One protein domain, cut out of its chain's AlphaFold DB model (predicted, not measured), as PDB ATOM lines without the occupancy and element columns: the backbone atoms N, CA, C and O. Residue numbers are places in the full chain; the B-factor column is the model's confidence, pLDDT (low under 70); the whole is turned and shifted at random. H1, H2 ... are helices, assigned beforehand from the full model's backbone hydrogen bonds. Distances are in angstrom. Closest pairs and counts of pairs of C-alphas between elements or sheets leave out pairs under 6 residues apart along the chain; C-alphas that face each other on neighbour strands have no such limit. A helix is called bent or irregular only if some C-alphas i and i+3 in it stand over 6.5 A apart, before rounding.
ATOM      1  N   ALA A 521     190.644 128.513 159.485       89.75
ATOM      2  CA  ALA A 521     190.966 129.068 160.801       89.75
ATOM      3  C   ALA A 521     189.832 129.921 161.401       89.75
ATOM      4  O   ALA A 521     189.651 129.936 162.620       89.75
ATOM      5  N   ASP A 522     189.035 130.585 160.562       88.00
ATOM      6  CA  ASP A 522     187.931 131.432 161.015       88.00
ATOM      7  C   ASP A 522     186.776 130.577 161.544       88.00
ATOM      8  O   ASP A 522     186.192 130.897 162.579       88.00
ATOM      9  N   TYR A 523     186.497 129.433 160.905       91.38
ATOM     10  CA  TYR A 523     185.528 128.457 161.416       91.38
ATOM     11  C   TYR A 523     185.932 127.936 162.797       91.38
ATOM     12  O   TYR A 523     185.096 127.862 163.694       91.38
ATOM     13  N   LEU A 524     187.214 127.603 162.983       92.19
ATOM     14  CA  LEU A 524     187.739 127.134 164.268       92.19
ATOM     15  C   LEU A 524     187.637 128.212 165.350       92.19
ATOM     16  O   LEU A 524     187.148 127.943 166.446       92.19
ATOM     17  N   THR A 525     188.021 129.446 165.017       88.12
ATOM     18  CA  THR A 525     187.887 130.602 165.915       88.12
ATOM     19  C   THR A 525     186.430 130.783 166.333       88.12
ATOM     20  O   THR A 525     186.132 130.882 167.523       88.12
ATOM     21  N   ARG A 526     185.498 130.714 165.375       87.75
ATOM     22  CA  ARG A 526     184.070 130.843 165.660       87.75
ATOM     23  C   ARG A 526     183.520 129.685 166.495       87.75
ATOM     24  O   ARG A 526     182.673 129.916 167.358       87.75
ATOM     25  N   CYS A 527     184.007 128.460 166.293       90.81
ATOM     26  CA  CYS A 527     183.691 127.340 167.177       90.81
ATOM     27  C   CYS A 527     184.138 127.623 168.615       90.81
ATOM     28  O   CYS A 527     183.343 127.446 169.532       90.81
ATOM     29  N   ILE A 528     185.368 128.106 168.818       89.25
ATOM     30  CA  ILE A 528     185.886 128.430 170.155       89.25
ATOM     31  C   ILE A 528     185.033 129.513 170.827       89.25
ATOM     32  O   ILE A 528     184.721 129.403 172.011       89.25
ATOM     33  N   GLU A 529     184.606 130.531 170.077       82.00
ATOM     34  CA  GLU A 529     183.739 131.599 170.589       82.00
ATOM     35  C   GLU A 529     182.351 131.106 171.026       82.00
ATOM     36  O   GLU A 529     181.812 131.594 172.019       82.00
ATOM     37  N   ILE A 530     181.745 130.182 170.272       85.31
ATOM     38  CA  ILE A 530     180.375 129.708 170.530       85.31
ATOM     39  C   ILE A 530     180.358 128.582 171.562       85.31
ATOM     40  O   ILE A 530     179.499 128.565 172.444       85.31
ATOM     41  N   PHE A 531     181.265 127.622 171.415       88.12
ATOM     42  CA  PHE A 531     181.243 126.360 172.143       88.12
ATOM     43  C   PHE A 531     182.267 126.329 173.279       88.12
ATOM     44  O   PHE A 531     182.100 125.544 174.201       88.12
ATOM     45  N   GLY A 532     183.287 127.191 173.265       89.00
ATOM     46  CA  GLY A 532     184.419 127.145 174.190       89.00
ATOM     47  C   GLY A 532     185.628 126.420 173.597       89.00
ATOM     48  O   GLY A 532     185.601 125.914 172.477       89.00
ATOM     49  N   GLN A 533     186.733 126.389 174.340       91.81
ATOM     50  CA  GLN A 533     187.980 125.807 173.852       91.81
ATOM     51  C   GLN A 533     187.985 124.283 174.033       91.81
ATOM     52  O   GLN A 533     188.137 123.788 175.147       91.81
ATOM     53  N   TYR A 534     187.858 123.556 172.924       91.94
ATOM     54  CA  TYR A 534     187.910 122.094 172.875       91.94
ATOM     55  C   TYR A 534     189.051 121.605 171.968       91.94
ATOM     56  O   TYR A 534     189.437 122.331 171.041       91.94
ATOM     57  N   PRO A 535     189.602 120.392 172.198       91.69
ATOM     58  CA  PRO A 535     190.708 119.860 171.403       91.69
ATOM     59  C   PRO A 535     190.420 119.855 169.900       91.69
ATOM     60  O   PRO A 535     191.278 120.262 169.118       91.69
ATOM     61  N   LEU A 536     189.203 119.471 169.495       91.44
ATOM     62  CA  LEU A 536     188.833 119.403 168.084       91.44
ATOM     63  C   LEU A 536     188.793 120.783 167.410       91.44
ATOM     64  O   LEU A 536     189.158 120.922 166.246       91.44
ATOM     65  N   PHE A 537     188.418 121.836 168.141       93.19
ATOM     66  CA  PHE A 537     188.409 123.202 167.606       93.19
ATOM     67  C   PHE A 537     189.805 123.825 167.504       93.19
ATOM     68  O   PHE A 537     189.944 124.946 167.025       93.19
ATOM     69  N   SER A 538     190.842 123.100 167.924       91.81
ATOM     70  CA  SER A 538     192.242 123.457 167.681       91.81
ATOM     71  C   SER A 538     192.866 122.648 166.535       91.81
ATOM     72  O   SER A 538     194.035 122.866 166.226       91.81
ATOM     73  N   ASP A 539     192.122 121.725 165.910       93.81
ATOM     74  CA  ASP A 539     192.599 120.881 164.810       93.81
ATOM     75  C   ASP A 539     192.403 121.572 163.442       93.81
ATOM     76  O   ASP A 539     191.263 121.730 162.985       93.81
ATOM     77  N   PRO A 540     193.487 121.941 162.728       94.31
ATOM     78  CA  PRO A 540     193.395 122.535 161.394       94.31
ATOM     79  C   PRO A 540     192.631 121.666 160.387       94.31
ATOM     80  O   PRO A 540     191.915 122.199 159.540       94.31
ATOM     81  N   GLN A 541     192.732 120.335 160.491       94.88
ATOM     82  CA  GLN A 541     192.032 119.419 159.591       94.88
ATOM     83  C   GLN A 541     190.515 119.466 159.811       94.88
ATOM     84  O   GLN A 541     189.742 119.338 158.858       94.88
ATOM     85  N   PHE A 542     190.067 119.683 161.051       95.31
ATOM     86  CA  PHE A 542     188.653 119.908 161.337       95.31
ATOM     87  C   PHE A 542     188.160 121.220 160.719       95.31
ATOM     88  O   PHE A 542     187.104 121.234 160.088       95.31
ATOM     89  N   GLY A 543     188.961 122.288 160.797       94.88
ATOM     90  CA  GLY A 543     188.678 123.562 160.128       94.88
ATOM     91  C   GLY A 543     188.518 123.413 158.612       94.88
ATOM     92  O   GLY A 543     187.574 123.949 158.029       94.88
ATOM     93  N   ASP A 544     189.397 122.635 157.970       95.38
ATOM     94  CA  ASP A 544     189.310 122.339 156.533       95.38
ATOM     95  C   ASP A 544     188.008 121.611 156.178       95.38
ATOM     96  O   ASP A 544     187.405 121.865 155.131       95.38
ATOM     97  N   ASN A 545     187.572 120.689 157.038       95.12
ATOM     98  CA  ASN A 545     186.345 119.929 156.825       95.12
ATOM     99  C   ASN A 545     185.095 120.797 157.030       95.12
ATOM    100  O   ASN A 545     184.175 120.704 156.219       95.12
ATOM    101  N   LEU A 546     185.090 121.690 158.029       95.44
ATOM    102  CA  LEU A 546     184.025 122.688 158.215       95.44
ATOM    103  C   LEU A 546     183.880 123.573 156.970       95.44
ATOM    104  O   LEU A 546     182.777 123.732 156.449       95.44
ATOM    105  N   SER A 547     184.996 124.090 156.447       94.50
ATOM    106  CA  SER A 547     185.001 124.927 155.240       94.50
ATOM    107  C   SER A 547     184.461 124.176 154.013       94.50
ATOM    108  O   SER A 547     183.608 124.692 153.285       94.50
ATOM    109  N   LYS A 548     184.876 122.919 153.803       95.00
ATOM    110  CA  LYS A 548     184.377 122.086 152.693       95.00
ATOM    111  C   LYS A 548     182.881 121.799 152.796       95.00
ATOM    112  O   LYS A 548     182.199 121.880 151.773       95.00
ATOM    113  N   HIS A 549     182.372 121.478 153.988       94.19
ATOM    114  CA  HIS A 549     180.939 121.240 154.174       94.19
ATOM    115  C   HIS A 549     180.124 122.511 154.002       94.19
ATOM    116  O   HIS A 549     179.115 122.468 153.313       94.19
ATOM    117  N   ALA A 550     180.589 123.654 154.505       93.31
ATOM    118  CA  ALA A 550     179.914 124.928 154.277       93.31
ATOM    119  C   ALA A 550     179.789 125.241 152.774       93.31
ATOM    120  O   ALA A 550     178.714 125.592 152.291       93.31
ATOM    121  N   GLN A 551     180.863 125.032 152.000       92.44
ATOM    122  CA  GLN A 551     180.831 125.169 150.538       92.44
ATOM    123  C   GLN A 551     179.907 124.154 149.861       92.44
ATOM    124  O   GLN A 551     179.326 124.444 148.815       92.44
ATOM    125  N   GLN A 552     179.808 122.941 150.401       92.31
ATOM    126  CA  GLN A 552     178.897 121.926 149.889       92.31
ATOM    127  C   GLN A 552     177.437 122.293 150.165       92.31
ATOM    128  O   GLN A 552     176.654 122.283 149.221       92.31
ATOM    129  N   GLU A 553     177.093 122.683 151.393       90.62
ATOM    130  CA  GLU A 553     175.740 123.114 151.751       90.62
ATOM    131  C   GLU A 553     175.292 124.303 150.895       90.62
ATOM    132  O   GLU A 553     174.177 124.298 150.376       90.62
ATOM    133  N   VAL A 554     176.169 125.288 150.659       88.19
ATOM    134  CA  VAL A 554     175.849 126.406 149.756       88.19
ATOM    135  C   VAL A 554     175.559 125.908 148.342       88.19
ATOM    136  O   VAL A 554     174.533 126.280 147.785       88.19
ATOM    137  N   ARG A 555     176.377 125.011 147.771       88.25
ATOM    138  CA  ARG A 555     176.125 124.435 146.431       88.25
ATOM    139  C   ARG A 555     174.821 123.640 146.354       88.25
ATOM    140  O   ARG A 555     174.154 123.653 145.321       88.25
ATOM    141  N   GLU A 556     174.463 122.930 147.416       88.19
ATOM    142  CA  GLU A 556     173.212 122.171 147.483       88.19
ATOM    143  C   GLU A 556     171.996 123.106 147.590       88.19
ATOM    144  O   GLU A 556     170.972 122.867 146.947       88.19
ATOM    145  N   HIS A 557     172.135 124.222 148.309       83.88
ATOM    146  CA  HIS A 557     171.089 125.230 148.492       83.88
ATOM    147  C   HIS A 557     171.084 126.366 147.455       83.88
ATOM    148  O   HIS A 557     170.135 127.153 147.421       83.88
ATOM    149  N   GLU A 558     172.063 126.435 146.549       79.69
ATOM    150  CA  GLU A 558     172.078 127.373 145.414       79.69
ATOM    151  C   GLU A 558     170.814 127.228 144.553       79.69
ATOM    152  O   GLU A 558     170.281 128.217 144.044       79.69
ATOM    153  N   GLN A 559     170.277 126.008 144.448       75.94
ATOM    154  CA  GLN A 559     169.025 125.736 143.736       75.94
ATOM    155  C   GLN A 559     167.800 126.359 144.425       75.94
ATOM    156  O   GLN A 559     166.834 126.714 143.748       75.94
ATOM    157  N   ASP A 560     167.868 126.556 145.742       77.38
ATOM    158  CA  ASP A 560     166.803 127.145 146.557       77.38
ATOM    159  C   ASP A 560     166.898 128.678 146.661       77.38
ATOM    160  O   ASP A 560     166.052 129.294 147.311       77.38
ATOM    161  N   GLN A 561     167.923 129.304 146.065       65.62
ATOM    162  CA  GLN A 561     168.221 130.744 146.187       65.62
ATOM    163  C   GLN A 561     168.361 131.239 147.640       65.62
ATOM    164  O   GLN A 561     168.148 132.420 147.929       65.62
ATOM    165  N   ARG A 562     168.724 130.355 148.576       70.62
ATOM    166  CA  ARG A 562     168.962 130.717 149.978       70.62
ATOM    167  C   ARG A 562     170.458 130.898 150.201       70.62
ATOM    168  O   ARG A 562     171.210 129.937 150.119       70.62
ATOM    169  N   GLY A 563     170.885 132.125 150.496       65.94
ATOM    170  CA  GLY A 563     172.225 132.356 151.035       65.94
ATOM    171  C   GLY A 563     172.321 131.745 152.433       65.94
ATOM    172  O   GLY A 563     171.448 132.002 153.265       65.94
ATOM    173  N   LEU A 564     173.345 130.928 152.679       78.38
ATOM    174  CA  LEU A 564     173.627 130.374 154.001       78.38
ATOM    175  C   LEU A 564     174.688 131.228 154.685       78.38
ATOM    176  O   LEU A 564     175.726 131.536 154.111       78.38
ATOM    177  N   GLU A 565     174.407 131.615 155.921       81.31
ATOM    178  CA  GLU A 565     175.372 132.262 156.798       81.31
ATOM    179  C   GLU A 565     175.592 131.348 158.001       81.31
ATOM    180  O   GLU A 565     174.629 130.915 158.639       81.31
ATOM    181  N   PHE A 566     176.854 131.073 158.327       88.31
ATOM    182  CA  PHE A 566     177.226 130.151 159.399       88.31
ATOM    183  C   PHE A 566     177.601 130.873 160.698       88.31
ATOM    184  O   PHE A 566     177.916 130.228 161.690       88.31
ATOM    185  N   SER A 567     177.496 132.204 160.747       83.38
ATOM    186  CA  SER A 567     177.912 133.020 161.895       83.38
ATOM    187  C   SER A 567     177.074 132.818 163.158       83.38
ATOM    188  O   SER A 567     177.535 133.138 164.254       83.38
ATOM    189  N   THR A 568     175.827 132.351 163.056       83.62
ATOM    190  CA  THR A 568     174.965 132.197 164.241       83.62
ATOM    191  C   THR A 568     175.335 130.936 165.029       83.62
ATOM    192  O   THR A 568     175.724 129.942 164.419       83.62
ATOM    193  N   PRO A 569     175.146 130.905 166.367       86.31
ATOM    194  CA  PRO A 569     175.364 129.694 167.160       86.31
ATOM    195  C   PRO A 569     174.673 128.453 166.594       86.31
ATOM    196  O   PRO A 569     175.260 127.380 166.546       86.31
ATOM    197  N   ARG A 570     173.440 128.616 166.102       86.19
ATOM    198  CA  ARG A 570     172.650 127.521 165.536       86.19
ATOM    199  C   ARG A 570     173.210 127.030 164.205       86.19
ATOM    200  O   ARG A 570     173.409 125.832 164.056       86.19
ATOM    201  N   SER A 571     173.446 127.932 163.253       89.62
ATOM    202  CA  SER A 571     173.986 127.566 161.936       89.62
ATOM    203  C   SER A 571     175.379 126.953 162.054       89.62
ATOM    204  O   SER A 571     175.677 125.973 161.382       89.62
ATOM    205  N   MET A 572     176.211 127.476 162.961       93.12
ATOM    206  CA  MET A 572     177.526 126.904 163.228       93.12
ATOM    207  C   MET A 572     177.413 125.515 163.862       93.12
ATOM    208  O   MET A 572     178.122 124.600 163.464       93.12
ATOM    209  N   ALA A 573     176.492 125.327 164.812       92.12
ATOM    210  CA  ALA A 573     176.246 124.026 165.428       92.12
ATOM    211  C   ALA A 573     175.757 122.988 164.409       92.12
ATOM    212  O   ALA A 573     176.220 121.854 164.423       92.12
ATOM    213  N   GLN A 574     174.871 123.386 163.491       92.12
ATOM    214  CA  GLN A 574     174.419 122.535 162.389       92.12
ATOM    215  C   GLN A 574     175.584 122.120 161.486       92.12
ATOM    216  O   GLN A 574     175.736 120.933 161.213       92.12
ATOM    217  N   LEU A 575     176.450 123.068 161.116       94.56
ATOM    218  CA  LEU A 575     177.642 122.789 160.317       94.56
ATOM    219  C   LEU A 575     178.627 121.851 161.039       94.56
ATOM    220  O   LEU A 575     179.190 120.945 160.422       94.56
ATOM    221  N   VAL A 576     178.829 122.039 162.349       94.50
ATOM    222  CA  VAL A 576     179.673 121.165 163.182       94.50
ATOM    223  C   VAL A 576     179.104 119.748 163.235       94.50
ATOM    224  O   VAL A 576     179.849 118.796 163.015       94.50
ATOM    225  N   VAL A 577     177.795 119.601 163.462       93.50
ATOM    226  CA  VAL A 577     177.111 118.298 163.464       93.50
ATOM    227  C   VAL A 577     177.251 117.615 162.108       93.50
ATOM    228  O   VAL A 577     177.726 116.484 162.059       93.50
ATOM    229  N   ALA A 578     176.934 118.313 161.014       92.31
ATOM    230  CA  ALA A 578     177.078 117.779 159.661       92.31
ATOM    231  C   ALA A 578     178.524 117.334 159.377       92.31
ATOM    232  O   ALA A 578     178.759 116.285 158.782       92.31
ATOM    233  N   THR A 579     179.506 118.093 159.875       94.31
ATOM    234  CA  THR A 579     180.926 117.769 159.703       94.31
ATOM    235  C   THR A 579     181.372 116.553 160.505       94.31
ATOM    236  O   THR A 579     182.177 115.765 160.013       94.31
ATOM    237  N   LEU A 580     180.848 116.385 161.716       91.69
ATOM    238  CA  LEU A 580     181.130 115.237 162.578       91.69
ATOM    239  C   LEU A 580     180.404 113.965 162.119       91.69
ATOM    240  O   LEU A 580     180.895 112.861 162.334       91.69
ATOM    241  N   GLU A 581     179.256 114.092 161.459       91.69
ATOM    242  CA  GLU A 581     178.519 112.954 160.896       91.69
ATOM    243  C   GLU A 581     179.127 112.439 159.583       91.69
ATOM    244  O   GLU A 581     178.842 111.315 159.173       91.69
ATOM    245  N   ALA A 582     180.010 113.214 158.950       88.81
ATOM    246  CA  ALA A 582     180.736 112.821 157.751       88.81
ATOM    247  C   ALA A 582     182.108 112.176 158.065       88.81
ATOM    248  O   ALA A 582     182.691 112.392 159.136       88.81
ATOM    249  N   PRO A 583     182.693 111.400 157.128       87.19
ATOM    250  CA  PRO A 583     184.072 110.933 157.246       87.19
ATOM    251  C   PRO A 583     185.063 112.106 157.393       87.19
ATOM    252  O   PRO A 583     184.907 113.120 156.709       87.19
ATOM    253  N   PRO A 584     186.122 111.980 158.218       85.75
ATOM    254  CA  PRO A 584     186.608 110.756 158.865       85.75
ATOM    255  C   PRO A 584     186.005 110.459 160.251       85.75
ATOM    256  O   PRO A 584     186.415 109.478 160.864       85.75
ATOM    257  N   TYR A 585     185.088 111.290 160.754       86.94
ATOM    258  CA  TYR A 585     184.591 111.193 162.129       86.94
ATOM    259  C   TYR A 585     183.430 110.193 162.275       86.94
ATOM    260  O   TYR A 585     183.448 109.384 163.196       86.94
ATOM    261  N   ASP A 586     182.471 110.217 161.337       84.62
ATOM    262  CA  ASP A 586     181.339 109.273 161.223       84.62
ATOM    263  C   ASP A 586     180.536 109.066 162.528       84.62
ATOM    264  O   ASP A 586     180.196 107.951 162.931       84.62
ATOM    265  N   PHE A 587     180.180 110.165 163.204       83.62
ATOM    266  CA  PHE A 587     179.307 110.146 164.390       83.62
ATOM    267  C   PHE A 587     177.832 109.815 164.070       83.62
ATOM    268  O   PHE A 587     176.996 109.809 164.974       83.62
ATOM    269  N   SER A 588     177.508 109.497 162.809       78.06
ATOM    270  CA  SER A 588     176.153 109.195 162.322       78.06
ATOM    271  C   SER A 588     175.556 107.887 162.879       78.06
ATOM    272  O   SER A 588     174.347 107.650 162.775       78.06
ATOM    273  N   ALA A 589     176.382 107.027 163.488       73.81
ATOM    274  CA  ALA A 589     175.952 105.762 164.074       73.81
ATOM    275  C   ALA A 589     174.913 105.968 165.194       73.81
ATOM    276  O   ALA A 589     175.003 106.890 165.999       73.81
ATOM    277  N   THR A 590     173.945 105.050 165.306       71.25
ATOM    278  CA  THR A 590     172.843 105.110 166.292       71.25
ATOM    279  C   THR A 590     173.299 105.202 167.756       71.25
ATOM    280  O   THR A 590     172.510 105.630 168.597       71.25
ATOM    281  N   SER A 591     174.558 104.856 168.043       73.69
ATOM    282  CA  SER A 591     175.238 105.078 169.321       73.69
ATOM    283  C   SER A 591     176.704 105.452 169.064       73.69
ATOM    284  O   SER A 591     177.533 104.546 168.928       73.69
ATOM    285  N   PRO A 592     177.053 106.748 168.971       78.44
ATOM    286  CA  PRO A 592     178.443 107.147 168.810       78.44
ATOM    287  C   PRO A 592     179.262 106.719 170.034       78.44
ATOM    288  O   PRO A 592     178.772 106.775 171.163       78.44
ATOM    289  N   ASN A 593     180.494 106.250 169.815       81.38
ATOM    290  CA  ASN A 593     181.371 105.815 170.902       81.38
ATOM    291  C   ASN A 593     181.713 107.021 171.805       81.38
ATOM    292  O   ASN A 593     182.326 107.960 171.298       81.38
ATOM    293  N   PRO A 594     181.390 107.000 173.114       85.81
ATOM    294  CA  PRO A 594     181.727 108.086 174.036       85.81
ATOM    295  C   PRO A 594     183.230 108.366 174.151       85.81
ATOM    296  O   PRO A 594     183.620 109.454 174.556       85.81
ATOM    297  N   GLU A 595     184.071 107.388 173.803       85.06
ATOM    298  CA  GLU A 595     185.531 107.518 173.816       85.06
ATOM    299  C   GLU A 595     186.107 108.054 172.491       85.06
ATOM    300  O   GLU A 595     187.320 108.233 172.376       85.06
ATOM    301  N   ALA A 596     185.275 108.285 171.467       84.12
ATOM    302  CA  ALA A 596     185.750 108.830 170.198       84.12
ATOM    303  C   ALA A 596     186.166 110.309 170.353       84.12
ATOM    304  O   ALA A 596     185.424 111.093 170.954       84.12
ATOM    305  N   PRO A 597     187.313 110.729 169.784       82.00
ATOM    306  CA  PRO A 597     187.701 112.138 169.749       82.00
ATOM    307  C   PRO A 597     186.613 112.981 169.071       82.00
ATOM    308  O   PRO A 597     186.204 112.657 167.958       82.00
ATOM    309  N   GLY A 598     186.142 114.044 169.729       82.69
ATOM    310  CA  GLY A 598     185.050 114.881 169.224       82.69
ATOM    311  C   GLY A 598     183.661 114.555 169.790       82.69
ATOM    312  O   GLY A 598     182.702 115.236 169.435       82.69
ATOM    313  N   TYR A 599     183.508 113.523 170.635       86.12
ATOM    314  CA  TYR A 599     182.194 113.130 171.170       86.12
ATOM    315  C   TYR A 599     181.554 114.221 172.044       86.12
ATOM    316  O   TYR A 599     180.349 114.454 171.943       86.12
ATOM    317  N   GLU A 600     182.333 114.907 172.885       84.88
ATOM    318  CA  GLU A 600     181.821 115.999 173.724       84.88
ATOM    319  C   GLU A 600     181.370 117.189 172.867       84.88
ATOM    320  O   GLU A 600     180.270 117.712 173.055       84.88
ATOM    321  N   GLU A 601     182.176 117.555 171.868       87.62
ATOM    322  CA  GLU A 601     181.875 118.599 170.893       87.62
ATOM    323  C   GLU A 601     180.631 118.249 170.064       87.62
ATOM    324  O   GLU A 601     179.775 119.109 169.849       87.62
ATOM    325  N   TYR A 602     180.484 116.983 169.653       86.31
ATOM    326  CA  TYR A 602     179.303 116.476 168.952       86.31
ATOM    327  C   TYR A 602     178.043 116.621 169.804       86.31
ATOM    328  O   TYR A 602     177.037 117.124 169.312       86.31
ATOM    329  N   GLN A 603     178.075 116.215 171.079       87.38
ATOM    330  CA  GLN A 603     176.915 116.329 171.969       87.38
ATOM    331  C   GLN A 603     176.525 117.792 172.198       87.38
ATOM    332  O   GLN A 603     175.349 118.131 172.073       87.38
ATOM    333  N   LEU A 604     177.506 118.663 172.451       84.81
ATOM    334  CA  LEU A 604     177.283 120.096 172.647       84.81
ATOM    335  C   LEU A 604     176.690 120.757 171.394       84.81
ATOM    336  O   LEU A 604     175.683 121.466 171.469       84.81
ATOM    337  N   ALA A 605     177.287 120.502 170.226       83.31
ATOM    338  CA  ALA A 605     176.806 121.038 168.959       83.31
ATOM    339  C   ALA A 605     175.427 120.471 168.599       83.31
ATOM    340  O   ALA A 605     174.550 121.213 168.170       83.31
ATOM    341  N   ARG A 606     175.183 119.179 168.831       84.81
ATOM    342  CA  ARG A 606     173.887 118.543 168.573       84.81
ATOM    343  C   ARG A 606     172.795 119.086 169.487       84.81
ATOM    344  O   ARG A 606     171.699 119.358 168.998       84.81
ATOM    345  N   GLU A 607     173.082 119.304 170.769       82.88
ATOM    346  CA  GLU A 607     172.148 119.945 171.699       82.88
ATOM    347  C   GLU A 607     171.786 121.361 171.221       82.88
ATOM    348  O   GLU A 607     170.604 121.700 171.131       82.88
ATOM    349  N   LEU A 608     172.777 122.164 170.817       79.12
ATOM    350  CA  LEU A 608     172.561 123.520 170.296       79.12
ATOM    351  C   LEU A 608     171.857 123.547 168.928       79.12
ATOM    352  O   LEU A 608     171.040 124.437 168.675       79.12
ATOM    353  N   ALA A 609     172.137 122.587 168.044       80.50
ATOM    354  CA  ALA A 609     171.523 122.484 166.722       80.50
ATOM    355  C   ALA A 609     170.049 122.050 166.800       80.50
ATOM    356  O   ALA A 609     169.208 122.607 166.085       80.50
ATOM    357  N   LEU A 610     169.734 121.084 167.673       77.19
ATOM    358  CA  LEU A 610     168.382 120.548 167.862       77.19
ATOM    359  C   LEU A 610     167.498 121.484 168.682       77.19
ATOM    360  O   LEU A 610     166.342 121.706 168.323       77.19
ATOM    361  N   ASN A 611     168.042 122.057 169.756       68.94
ATOM    362  CA  ASN A 611     167.246 122.827 170.704       68.94
ATOM    363  C   ASN A 611     167.335 124.349 170.483       68.94
ATOM    364  O   ASN A 611     166.628 125.120 171.136       68.94
ATOM    365  N   GLY A 612     168.191 124.805 169.559       54.22
ATOM    366  CA  GLY A 612     168.525 126.218 169.382       54.22
ATOM    367  C   GLY A 612     169.269 126.803 170.599       54.22
ATOM    368  O   GLY A 612     169.489 126.116 171.595       54.22
ATOM    369  N   PRO A 613     169.616 128.107 170.591       47.50
ATOM    370  CA  PRO A 613     170.249 128.776 171.740       47.50
ATOM    371  C   PRO A 613     169.382 128.794 173.021       47.50
ATOM    372  O   PRO A 613     169.803 129.319 174.051       47.50
ATOM    373  N   ALA A 614     168.178 128.217 172.984       45.56
ATOM    374  CA  ALA A 614     167.257 128.161 174.105       45.56
ATOM    375  C   ALA A 614     167.795 127.348 175.293       45.56
ATOM    376  O   ALA A 614     167.416 127.664 176.411       45.56
ATOM    377  N   HIS A 615     168.700 126.378 175.121       40.53
ATOM    378  CA  HIS A 615     169.139 125.527 176.243       40.53
ATOM    379  C   HIS A 615     170.120 126.193 177.226       40.53
ATOM    380  O   HIS A 615     170.027 125.968 178.432       40.53
ATOM    381  N   HIS A 616     170.978 127.119 176.782       39.94
ATOM    382  CA  HIS A 616     171.736 127.959 177.726       39.94
ATOM    383  C   HIS A 616     170.874 129.065 178.361       39.94
ATOM    384  O   HIS A 616     171.138 129.480 179.489       39.94
TER     385      HIS A 616
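What this domain is: This is residues 521 to 616 of the 829 residues of the protein "Predicted protein" of Monosiga brevicollis (UniProt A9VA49). Four helices cross one another in a small cluster: H3 sits in the middle between H2 and H4, and H1 crosses the first part of H2. Residues 556 to 561, of which 556 to 560 belong to the long helix H2, stick out as an arm, and a long loop, residues 582 to 598, runs round the outside of the cluster between H3 and H4. The printed part has 96 residues, with four named helices in the order H1, H2, H3, H4 and no named strand; the class is all helix. The whole is compact, with a radius of gyration of the C-alphas of 12.9 A, and its C-alphas span 40 by 29 by 28 A.

Where its parts are: H1 is residues 521 to 531, 15.2 A from first to last C-alpha, and begins with C-alpha 521 at (190.966, 129.068, 160.801). H2 is residues 540 to 560, the longest helix, 30.8 A long, and ends with C-alpha 560 at (166.803, 127.145, 146.557). H2 is only just irregular: C-alphas 556 and 559 are 6.7 A apart. H3 is residues 569 to 581, 18.1 A long. H4 is residues 599 to 611, 17.8 A long, and ends with C-alpha 611 at (167.246, 122.827, 170.704).

How they stand to each other: H1 and H2 touch and stand about perpendicular, at 90 degrees; their closest C-alphas, those of Leu 524 and Gly 543, are 5.5 A apart. H2 touches H1 with residues 540 to 547 alone. H2 and H3 touch at 73 degrees, about perpendicular, with the closest C-alphas, those of Leu 546 and Thr 579, 6.0 A apart. H2 touches H3 with residues 545 to 550 alone, and H3 touches H2 with residues 575 to 579 alone. H3 and H4 touch at a steep tilt of 48 degrees, opposite ways, and the closest C-alphas, those of Ala 573 and Ala 605, are 4.7 A apart. H1 and H4 only just touch, with 3 pairs of C-alphas within 8 A, and H4 does so with residues 601 to 605 alone. H1 and H3 are close but not clearly touching; their closest C-alphas, those of Ile 530 and Pro 569, are 6.0 A apart. H2 and H4 are apart. In H1, H3 and H4 every O i to N i+4 pair is within hydrogen-bond range, and in H2 15 of 17 are.

The domain as a whole: The two C-alphas farthest apart, those of Gln 561 and Glu 595, are 40.0 A from each other. The printed part has no cut. The links from H1 to H2 and from H2 to H3 are short, 8 residues each, and the link from H3 to H4 is long, 17 residues. The mean pLDDT of the printed part is 84.5; residues 561, 563 and 611 to 616 are under 70.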